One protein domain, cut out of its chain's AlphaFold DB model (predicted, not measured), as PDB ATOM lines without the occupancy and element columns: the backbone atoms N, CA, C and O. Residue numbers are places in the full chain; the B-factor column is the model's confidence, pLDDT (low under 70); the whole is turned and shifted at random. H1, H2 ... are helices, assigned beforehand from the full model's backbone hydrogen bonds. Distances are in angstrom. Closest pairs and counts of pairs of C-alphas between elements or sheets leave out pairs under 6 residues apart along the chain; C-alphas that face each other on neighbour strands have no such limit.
ATOM      1  N   ARG A   2     -58.819   2.550  -1.695       39.28
ATOM      2  CA  ARG A   2     -58.521   3.322  -0.482       39.28
ATOM      3  C   ARG A   2     -58.813   4.765  -0.859       39.28
ATOM      4  O   ARG A   2     -58.081   5.322  -1.671       39.28
ATOM      5  N   THR A   3     -59.962   5.261  -0.433       47.78
ATOM      6  CA  THR A   3     -60.364   6.646  -0.655       47.78
ATOM      7  C   THR A   3     -59.930   7.435   0.573       47.78
ATOM      8  O   THR A   3     -60.080   6.937   1.682       47.78
ATOM      9  N   ASP A   4     -59.394   8.621   0.310       51.03
ATOM     10  CA  ASP A   4     -59.023   9.695   1.229       51.03
ATOM     11  C   ASP A   4     -57.653   9.656   1.919       51.03
ATOM     12  O   ASP A   4     -57.218   8.713   2.572       51.03
ATOM     13  N   THR A   5     -56.934  10.751   1.677       49.41
ATOM     14  CA  THR A   5     -55.750  11.194   2.402       49.41
ATOM     15  C   THR A   5     -56.257  11.911   3.648       49.41
ATOM     16  O   THR A   5     -56.661  13.068   3.567       49.41
ATOM     17  N   GLU A   6     -56.290  11.215   4.778       59.59
ATOM     18  CA  GLU A   6     -56.711  11.778   6.062       59.59
ATOM     19  C   GLU A   6     -55.480  12.389   6.737       59.59
ATOM     20  O   GLU A   6     -54.556  11.691   7.140       59.59
ATOM     21  N   LEU A   7     -55.408  13.719   6.752       67.81
ATOM     22  CA  LEU A   7     -54.287  14.458   7.326       67.81
ATOM     23  C   LEU A   7     -54.668  14.862   8.752       67.81
ATOM     24  O   LEU A   7     -55.641  15.591   8.935       67.81
ATOM     25  N   VAL A   8     -53.915  14.404   9.755       71.62
ATOM     26  CA  VAL A   8     -54.117  14.848  11.143       71.62
ATOM     27  C   VAL A   8     -53.635  16.290  11.272       71.62
ATOM     28  O   VAL A   8     -52.449  16.584  11.093       71.62
ATOM     29  N   VAL A   9     -54.557  17.201  11.583       76.56
ATOM     30  CA  VAL A   9     -54.258  18.622  11.800       76.56
ATOM     31  C   VAL A   9     -54.533  18.966  13.253       76.56
ATOM     32  O   VAL A   9     -55.677  18.994  13.695       76.56
ATOM     33  N   LYS A  10     -53.465  19.287  13.982       79.62
ATOM     34  CA  LYS A  10     -53.564  19.811  15.339       79.62
ATOM     35  C   LYS A  10     -53.520  21.333  15.322       79.62
ATOM     36  O   LYS A  10     -52.537  21.913  14.862       79.62
ATOM     37  N   TYR A  11     -54.546  21.963  15.884       81.06
ATOM     38  CA  TYR A  11     -54.558  23.400  16.147       81.06
ATOM     39  C   TYR A  11     -54.125  23.654  17.595       81.06
ATOM     40  O   TYR A  11     -54.778  23.196  18.530       81.06
ATOM     41  N   GLU A  12     -53.018  24.373  17.782       81.94
ATOM     42  CA  GLU A  12     -52.612  24.896  19.090       81.94
ATOM     43  C   GLU A  12     -52.698  26.427  19.041       81.94
ATOM     44  O   GLU A  12     -52.041  27.067  18.218       81.94
ATOM     45  N   GLU A  13     -53.526  27.018  19.907       83.88
ATOM     46  CA  GLU A  13     -53.533  28.467  20.100       83.88
ATOM     47  C   GLU A  13     -52.298  28.886  20.891       83.88
ATOM     48  O   GLU A  13     -51.955  28.316  21.931       83.88
ATOM     49  N   HIS A  14     -51.637  29.921  20.394       82.94
ATOM     50  CA  HIS A  14     -50.449  30.489  21.000       82.94
ATOM     51  C   HIS A  14     -50.626  31.994  21.182       82.94
ATOM     52  O   HIS A  14     -51.606  32.591  20.739       82.94
ATOM     53  N   ARG A  15     -49.669  32.611  21.879       75.56
ATOM     54  CA  ARG A  15     -49.697  34.042  22.174       75.56
ATOM     55  C   ARG A  15     -49.829  34.861  20.878       75.56
ATOM     56  O   ARG A  15     -49.098  34.625  19.914       75.56
ATOM     57  N   ALA A  16     -50.737  35.835  20.890       76.94
ATOM     58  CA  ALA A  16     -50.841  36.840  19.839       76.94
ATOM     59  C   ALA A  16     -49.577  37.710  19.791       76.94
ATOM     60  O   ALA A  16     -48.917  37.922  20.813       76.94
ATOM     61  N   LEU A  17     -49.235  38.218  18.609       77.69
ATOM     62  CA  LEU A  17     -48.174  39.215  18.522       77.69
ATOM     63  C   LEU A  17     -48.605  40.492  19.268       77.69
ATOM     64  O   LEU A  17     -49.801  40.740  19.410       77.69
ATOM     65  N   PRO A  18     -47.653  41.297  19.775       68.31
ATOM     66  CA  PRO A  18     -47.976  42.564  20.435       68.31
ATOM     67  C   PRO A  18     -48.673  43.580  19.522       68.31
ATOM     68  O   PRO A  18     -49.292  44.513  20.022       68.31
ATOM     69  N   ASP A  19     -48.520  43.415  18.209       70.81
ATOM     70  CA  ASP A  19     -49.136  44.242  17.181       70.81
ATOM     71  C   ASP A  19     -50.445  43.583  16.716       70.81
ATOM     72  O   ASP A  19     -50.424  42.492  16.141       70.81
ATOM     73  N   GLU A  20     -51.580  44.220  17.020       68.06
ATOM     74  CA  GLU A  20     -52.922  43.685  16.746       68.06
ATOM     75  C   GLU A  20     -53.244  43.616  15.243       68.06
ATOM     76  O   GLU A  20     -54.116  42.837  14.848       68.06
ATOM     77  N   ASP A  21     -52.512  44.353  14.400       69.06
ATOM     78  CA  ASP A  21     -52.701  44.346  12.946       69.06
ATOM     79  C   ASP A  21     -52.014  43.144  12.265       69.06
ATOM     80  O   ASP A  21     -52.282  42.842  11.097       69.06
ATOM     81  N   PHE A  22     -51.160  42.407  12.990       66.12
ATOM     82  CA  PHE A  22     -50.418  41.264  12.460       66.12
ATOM     83  C   PHE A  22     -50.811  39.941  13.126       66.12
ATOM     84  O   PHE A  22     -50.487  39.646  14.277       66.12
ATOM     85  N   GLY A  23     -51.444  39.073  12.336       77.25
ATOM     86  CA  GLY A  23     -51.644  37.665  12.670       77.25
ATOM     87  C   GLY A  23     -50.473  36.791  12.215       77.25
ATOM     88  O   GLY A  23     -49.782  37.103  11.245       77.25
ATOM     89  N   TRP A  24     -50.275  35.651  12.876       83.44
ATOM     90  CA  TRP A  24     -49.299  34.649  12.454       83.44
ATOM     91  C   TRP A  24     -49.894  33.244  12.513       83.44
ATOM     92  O   TRP A  24     -50.771  32.952  13.323       83.44
ATOM     93  N   VAL A  25     -49.393  32.366  11.645       84.88
ATOM     94  CA  VAL A  25     -49.705  30.935  11.650       84.88
ATOM     95  C   VAL A  25     -48.417  30.171  11.372       84.88
ATOM     96  O   VAL A  25     -47.699  30.478  10.422       84.88
ATOM     97  N   GLY A  26     -48.123  29.169  12.199       86.06
ATOM     98  CA  GLY A  26     -47.031  28.226  11.976       86.06
ATOM     99  C   GLY A  26     -47.575  26.877  11.520       86.06
ATOM    100  O   GLY A  26     -48.377  26.273  12.227       86.06
ATOM    101  N   VAL A  27     -47.127  26.387  10.360       89.38
ATOM    102  CA  VAL A  27     -47.475  25.048   9.862       89.38
ATOM    103  C   VAL A  27     -46.231  24.170   9.892       89.38
ATOM    104  O   VAL A  27     -45.232  24.468   9.239       89.38
ATOM    105  N   PHE A  28     -46.302  23.073  10.641       89.12
ATOM    106  CA  PHE A  28     -45.207  22.122  10.792       89.12
ATOM    107  C   PHE A  28     -45.618  20.779  10.203       89.12
ATOM    108  O   PHE A  28     -46.679  20.250  10.525       89.12
ATOM    109  N   LYS A  29     -44.762  20.225   9.343       89.69
ATOM    110  CA  LYS A  29     -44.953  18.911   8.730       89.69
ATOM    111  C   LYS A  29     -43.782  17.996   9.105       89.69
ATOM    112  O   LYS A  29     -42.641  18.467   9.068       89.69
ATOM    113  N   PRO A  30     -44.026  16.712   9.423       87.81
ATOM    114  CA  PRO A  30     -42.960  15.725   9.557       87.81
ATOM    115  C   PRO A  30     -42.086  15.659   8.299       87.81
ATOM    116  O   PRO A  30     -42.549  15.884   7.176       87.81
ATOM    117  N   THR A  31     -40.804  15.349   8.476       89.75
ATOM    118  CA  THR A  31     -39.938  15.040   7.337       89.75
ATOM    119  C   THR A  31     -40.128  13.581   6.943       89.75
ATOM    120  O   THR A  31     -40.577  12.768   7.746       89.75
ATOM    121  N   ALA A  32     -39.707  13.209   5.733       89.31
ATOM    122  CA  ALA A  32     -39.795  11.822   5.269       89.31
ATOM    123  C   ALA A  32     -39.119  10.803   6.214       89.31
ATOM    124  O   ALA A  32     -39.492   9.639   6.215       89.31
ATOM    125  N   GLN A  33     -38.129  11.215   7.019       90.00
ATOM    126  CA  GLN A  33     -37.462  10.317   7.970       90.00
ATOM    127  C   GLN A  33     -38.245  10.087   9.268       90.00
ATOM    128  O   GLN A  33     -37.956   9.118   9.968       90.00
ATOM    129  N   THR A  34     -39.165  10.985   9.625       89.12
ATOM    130  CA  THR A  34     -39.957  10.916  10.864       89.12
ATOM    131  C   THR A  34     -41.447  10.708  10.609       89.12
ATOM    132  O   THR A  34     -42.193  10.540  11.569       89.12
ATOM    133  N   ASP A  35     -41.869  10.671   9.346       89.31
ATOM    134  CA  ASP A  35     -43.258  10.478   8.919       89.31
ATOM    135  C   ASP A  35     -43.875   9.212   9.534       89.31
ATOM    136  O   ASP A  35     -44.914   9.295  10.178       89.31
ATOM    137  N   ASP A  36     -43.167   8.077   9.489       89.38
ATOM    138  CA  ASP A  36     -43.622   6.812  10.091       89.38
ATOM    139  C   ASP A  36     -43.854   6.920  11.611       89.38
ATOM    140  O   ASP A  36     -44.771   6.298  12.163       89.38
ATOM    141  N   SER A  37     -43.029   7.714  12.305       91.31
ATOM    142  CA  SER A  37     -43.164   7.959  13.745       91.31
ATOM    143  C   SER A  37     -44.442   8.743  14.051       91.31
ATOM    144  O   SER A  37     -45.111   8.448  15.040       91.31
ATOM    145  N   PHE A  38     -44.785   9.720  13.203       89.81
ATOM    146  CA  PHE A  38     -46.016  10.501  13.317       89.81
ATOM    147  C   PHE A  38     -47.238   9.678  12.913       89.81
ATOM    148  O   PHE A  38     -48.168   9.597  13.707       89.81
ATOM    149  N   ALA A  39     -47.199   8.962  11.789       88.31
ATOM    150  CA  ALA A  39     -48.271   8.064  11.354       88.31
ATOM    151  C   ALA A  39     -48.638   7.028  12.437       88.31
ATOM    152  O   ALA A  39     -49.805   6.727  12.670       88.31
ATOM    153  N   SER A  40     -47.642   6.518  13.172       86.50
ATOM    154  CA  SER A  40     -47.859   5.590  14.294       86.50
ATOM    155  C   SER A  40     -48.535   6.229  15.516       86.50
ATOM    156  O   SER A  40     -49.008   5.514  16.400       86.50
ATOM    157  N   ALA A  41     -48.536   7.557  15.602       86.69
ATOM    158  CA  ALA A  41     -49.165   8.333  16.663       86.69
ATOM    159  C   ALA A  41     -50.601   8.763  16.314       86.69
ATOM    160  O   ALA A  41     -51.249   9.387  17.155       86.69
ATOM    161  N   GLU A  42     -51.098   8.466  15.109       85.50
ATOM    162  CA  GLU A  42     -52.436   8.868  14.666       85.50
ATOM    163  C   GLU A  42     -53.532   8.064  15.389       85.50
ATOM    164  O   GLU A  42     -53.547   6.829  15.330       85.50
ATOM    165  N   PRO A  43     -54.473   8.726  16.083       76.88
ATOM    166  CA  PRO A  43     -55.667   8.085  16.591       76.88
ATOM    167  C   PRO A  43     -56.675   7.876  15.454       76.88
ATOM    168  O   PRO A  43     -56.716   8.665  14.512       76.88
ATOM    169  N   PRO A  44     -57.589   6.897  15.582       74.38
ATOM    170  CA  PRO A  44     -58.650   6.669  14.596       74.38
ATOM    171  C   PRO A  44     -59.567   7.877  14.342       74.38
ATOM    172  O   PRO A  44     -60.282   7.903  13.350       74.38
ATOM    173  N   ALA A  45     -59.610   8.833  15.274       70.88
ATOM    174  CA  ALA A  45     -60.435  10.035  15.185       70.88
ATOM    175  C   ALA A  45     -59.716  11.234  14.530       70.88
ATOM    176  O   ALA A  45     -60.363  12.251  14.300       70.88
ATOM    177  N   HIS A  46     -58.417  11.118  14.217       72.81
ATOM    178  CA  HIS A  46     -57.597  12.150  13.562       72.81
ATOM    179  C   HIS A  46     -57.637  13.550  14.217       72.81
ATOM    180  O   HIS A  46     -57.480  14.564  13.540       72.81
ATOM    181  N   ASP A  47     -57.834  13.615  15.535       75.00
ATOM    182  CA  ASP A  47     -58.032  14.842  16.314       75.00
ATOM    183  C   ASP A  47     -56.765  15.351  17.029       75.00
ATOM    184  O   ASP A  47     -56.584  16.558  17.189       75.00
ATOM    185  N   ASP A  48     -55.862  14.458  17.439       81.69
ATOM    186  CA  ASP A  48     -54.570  14.802  18.056       81.69
ATOM    187  C   ASP A  48     -53.516  13.724  17.743       81.69
ATOM    188  O   ASP A  48     -53.808  12.726  17.102       81.69
ATOM    189  N   TRP A  49     -52.280  13.886  18.206       85.50
ATOM    190  CA  TRP A  49     -51.239  12.860  18.164       85.50
ATOM    191  C   TRP A  49     -51.163  12.122  19.511       85.50
ATOM    192  O   TRP A  49     -50.791  12.697  20.538       85.50
ATOM    193  N   VAL A  50     -51.457  10.819  19.526       85.75
ATOM    194  CA  VAL A  50     -51.521   9.993  20.744       85.75
ATOM    195  C   VAL A  50     -50.232   9.195  20.942       85.75
ATOM    196  O   VAL A  50     -50.094   8.022  20.598       85.75
ATOM    197  N   VAL A  51     -49.266   9.831  21.600       85.38
ATOM    198  CA  VAL A  51     -47.918   9.270  21.805       85.38
ATOM    199  C   VAL A  51     -47.885   8.080  22.780       85.38
ATOM    200  O   VAL A  51     -46.940   7.286  22.786       85.38
ATOM    201  N   SER A  52     -48.903   7.919  23.631       82.75
ATOM    202  CA  SER A  52     -48.994   6.795  24.573       82.75
ATOM    203  C   SER A  52     -49.230   5.445  23.891       82.75
ATOM    204  O   SER A  52     -48.876   4.426  24.479       82.75
ATOM    205  N   GLY A  53     -49.795   5.434  22.677       78.50
ATOM    206  CA  GLY A  53     -50.083   4.212  21.915       78.50
ATOM    207  C   GLY A  53     -48.868   3.605  21.205       78.50
ATOM    208  O   GLY A  53     -48.889   2.425  20.851       78.50
ATOM    209  N   ILE A  54     -47.791   4.378  21.041       88.00
ATOM    210  CA  ILE A  54     -46.604   3.978  20.280       88.00
ATOM    211  C   ILE A  54     -45.745   3.010  21.101       88.00
ATOM    212  O   ILE A  54     -45.267   3.348  22.188       88.00
ATOM    213  N   GLN A  55     -45.522   1.812  20.555       87.56
ATOM    214  CA  GLN A  55     -44.706   0.769  21.189       87.56
ATOM    215  C   GLN A  55     -43.202   0.986  20.973       87.56
ATOM    216  O   GLN A  55     -42.400   0.715  21.865       87.56
ATOM    217  N   ASP A  56     -42.812   1.495  19.801       92.12
ATOM    218  CA  ASP A  56     -41.413   1.772  19.488       92.12
ATOM    219  C   ASP A  56     -40.923   3.010  20.260       92.12
ATOM    220  O   ASP A  56     -41.413   4.131  20.094       92.12
ATOM    221  N   ALA A  57     -39.918   2.809  21.117       90.19
ATOM    222  CA  ALA A  57     -39.362   3.858  21.966       90.19
ATOM    223  C   ALA A  57     -38.690   4.996  21.178       90.19
ATOM    224  O   ALA A  57     -38.657   6.132  21.660       90.19
ATOM    225  N   ARG A  58     -38.145   4.715  19.989       92.00
ATOM    226  CA  ARG A  58     -37.555   5.720  19.099       92.00
ATOM    227  C   ARG A  58     -38.653   6.567  18.470       92.00
ATOM    228  O   ARG A  58     -38.600   7.783  18.608       92.00
ATOM    229  N   MET A  59     -39.676   5.943  17.891       91.94
ATOM    230  CA  MET A  59     -40.805   6.672  17.292       91.94
ATOM    231  C   MET A  59     -41.521   7.539  18.331       91.94
ATOM    232  O   MET A  59     -41.790   8.719  18.110       91.94
ATOM    233  N   LYS A  60     -41.718   6.987  19.534       92.56
ATOM    234  CA  LYS A  60     -42.257   7.720  20.681       92.56
ATOM    235  C   LYS A  60     -41.406   8.934  21.049       92.56
ATOM    236  O   LYS A  60     -41.939   9.979  21.425       92.56
ATOM    237  N   ARG A  61     -40.080   8.804  20.991       92.81
ATOM    238  CA  ARG A  61     -39.152   9.905  21.266       92.81
ATOM    239  C   ARG A  61     -39.233  10.977  20.182       92.81
ATOM    240  O   ARG A  61     -39.280  12.148  20.543       92.81
ATOM    241  N   ASP A  62     -39.276  10.591  18.912       93.56
ATOM    242  CA  ASP A  62     -39.313  11.524  17.783       93.56
ATOM    243  C   ASP A  62     -40.523  12.465  17.880       93.56
ATOM    244  O   ASP A  62     -40.349  13.684  17.862       93.56
ATOM    245  N   VAL A  63     -41.726  11.919  18.098       91.50
ATOM    246  CA  VAL A  63     -42.961  12.719  18.210       91.50
ATOM    247  C   VAL A  63     -42.943  13.613  19.456       91.50
ATOM    248  O   VAL A  63     -43.246  14.803  19.374       91.50
ATOM    249  N   ASN A  64     -42.517  13.085  20.612       92.88
ATOM    250  CA  ASN A  64     -42.419  13.876  21.847       92.88
ATOM    251  C   ASN A  64     -41.432  15.041  21.727       92.88
ATOM    252  O   ASN A  64     -41.715  16.145  22.194       92.88
ATOM    253  N   ILE A  65     -40.256  14.788  21.143       94.19
ATOM    254  CA  ILE A  65     -39.258  15.832  20.922       94.19
ATOM    255  C   ILE A  65     -39.832  16.860  19.957       94.19
ATOM    256  O   ILE A  65     -39.822  18.036  20.290       94.19
ATOM    257  N   ALA A  66     -40.387  16.440  18.821       92.25
ATOM    258  CA  ALA A  66     -40.918  17.361  17.826       92.25
ATOM    259  C   ALA A  66     -42.000  18.291  18.398       92.25
ATOM    260  O   ALA A  66     -41.861  19.505  18.286       92.25
ATOM    261  N   LEU A  67     -43.019  17.762  19.086       90.69
ATOM    262  CA  LEU A  67     -44.085  18.586  19.677       90.69
ATOM    263  C   LEU A  67     -43.552  19.563  20.737       90.69
ATOM    264  O   LEU A  67     -43.957  20.725  20.782       90.69
ATOM    265  N   ARG A  68     -42.600  19.122  21.569       92.94
ATOM    266  CA  ARG A  68     -41.944  19.994  22.553       92.94
ATOM    267  C   ARG A  68     -41.122  21.092  21.876       92.94
ATOM    268  O   ARG A  68     -41.188  22.247  22.281       92.94
ATOM    269  N   GLU A  69     -40.340  20.731  20.867       92.75
ATOM    270  CA  GLU A  69     -39.460  21.640  20.136       92.75
ATOM    271  C   GLU A  69     -40.238  22.663  19.306       92.75
ATOM    272  O   GLU A  69     -39.813  23.813  19.229       92.75
ATOM    273  N   ILE A  70     -41.379  22.273  18.727       91.12
ATOM    274  CA  ILE A  70     -42.314  23.188  18.062       91.12
ATOM    275  C   ILE A  70     -42.820  24.210  19.074       91.12
ATOM    276  O   ILE A  70     -42.668  25.405  18.849       91.12
ATOM    277  N   ARG A  71     -43.327  23.760  20.229       89.31
ATOM    278  CA  ARG A  71     -43.814  24.666  21.279       89.31
ATOM    279  C   ARG A  71     -42.728  25.625  21.764       89.31
ATOM    280  O   ARG A  71     -42.992  26.811  21.919       89.31
ATOM    281  N   ASN A  72     -41.511  25.127  21.976       89.75
ATOM    282  CA  ASN A  72     -40.379  25.954  22.395       89.75
ATOM    283  C   ASN A  72     -40.025  27.007  21.340       89.75
ATOM    284  O   ASN A  72     -39.908  28.179  21.679       89.75
ATOM    285  N   ARG A  73     -39.914  26.608  20.066       89.12
ATOM    286  CA  ARG A  73     -39.595  27.525  18.958       89.12
ATOM    287  C   ARG A  73     -40.691  28.544  18.705       89.12
ATOM    288  O   ARG A  73     -40.387  29.696  18.440       89.12
ATOM    289  N   VAL A  74     -41.954  28.136  18.799       89.50
ATOM    290  CA  VAL A  74     -43.089  29.055  18.702       89.50
ATOM    291  C   VAL A  74     -43.033  30.069  19.837       89.50
ATOM    292  O   VAL A  74     -43.132  31.260  19.576       89.50
ATOM    293  N   ASN A  75     -42.811  29.622  21.077       86.94
ATOM    294  CA  ASN A  75     -42.695  30.519  22.225       86.94
ATOM    295  C   ASN A  75     -41.516  31.487  22.098       86.94
ATOM    296  O   ASN A  75     -41.657  32.629  22.503       86.94
ATOM    297  N   GLU A  76     -40.384  31.050  21.545       86.19
ATOM    298  CA  GLU A  76     -39.236  31.911  21.244       86.19
ATOM    299  C   GLU A  76     -39.560  32.918  20.132       86.19
ATOM    300  O   GLU A  76     -39.234  34.093  20.251       86.19
ATOM    301  N   PHE A  77     -40.255  32.476  19.082       84.12
ATOM    302  CA  PHE A  77     -40.651  33.318  17.957       84.12
ATOM    303  C   PHE A  77     -41.641  34.421  18.362       84.12
ATOM    304  O   PHE A  77     -41.503  35.558  17.921       84.12
ATOM    305  N   VAL A  78     -42.626  34.097  19.209       84.38
ATOM    306  CA  VAL A  78     -43.641  35.053  19.697       84.38
ATOM    307  C   VAL A  78     -43.273  35.700  21.027       84.38
ATOM    308  O   VAL A  78     -44.058  36.489  21.567       84.38
ATOM    309  N   ALA A  79     -42.125  35.343  21.608       78.88
ATOM    310  CA  ALA A  79     -41.643  36.019  22.795       78.88
ATOM    311  C   ALA A  79     -41.529  37.507  22.442       78.88
ATOM    312  O   ALA A  79     -40.903  37.852  21.436       78.88
ATOM    313  N   PRO A  80     -42.114  38.408  23.251       61.09
ATOM    314  CA  PRO A  80     -41.712  39.798  23.203       61.09
ATOM    315  C   PRO A  80     -40.193  39.789  23.294       61.09
ATOM    316  O   PRO A  80     -39.661  39.075  24.147       61.09
ATOM    317  N   LEU A  81     -39.505  40.524  22.419       53.03
ATOM    318  CA  LEU A  81     -38.099  40.827  22.648       53.03
ATOM    319  C   LEU A  81     -38.032  41.353  24.079       53.03
ATOM    320  O   LEU A  81     -38.549  42.441  24.354       53.03
ATOM    321  N   ASP A  82     -37.522  40.530  24.997       42.97
ATOM    322  CA  ASP A  82     -37.398  40.931  26.381       42.97
ATOM    323  C   ASP A  82     -36.654  42.257  26.335       42.97
ATOM    324  O   ASP A  82     -35.575  42.374  25.751       42.97
TER     325      ASP A  82
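This is residues 2 to 82 of the 230 residues of an uncharacterized protein of Nocardioides sp. Root682 (UniProt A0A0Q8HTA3). This domain has little regular structure: a long unnamed stretch, residues 2 to 34, runs out and folds back near residue 20, alongside one long helix, H2. The short helix H1 packs on the first part of H2. The printed part has 81 residues with two named helices, H1 then H2, and no named strand; the class is all helix, though the named elements hold only 26 residues. The whole is loose, with a radius of gyration of the C-alphas of 15.1 A and spans of 44 by 30 by 21 A.

After residues 2 to 34 comes H1, residues 35 to 39, and a long link of 17 residues joins it to H2, residues 57 to 77. H1 and H2 touch, H2 with residues 59 to 63 alone; their closest C-alphas, those of Ser 37 and Met 59, are 4.4 A apart. In H1 and H2 every O i to N i+4 pair is within hydrogen-bond range.

H1 begins at C-alpha 35, (-43.258, 10.478, 8.919), and measures 6.1 A from first to last C-alpha. H2 measures 29.8 A, from C-alpha 57 at (-39.362, 3.858, 21.966) to C-alpha 77 at (-40.651, 33.318, 17.957).

The C-alphas farthest apart, of Arg 2 and Asp 82, are 50.8 A apart. The printed part has no cut. pLDDT is under 70 at residues 2 to 7, 18, 20 to 22 and 80 to 82.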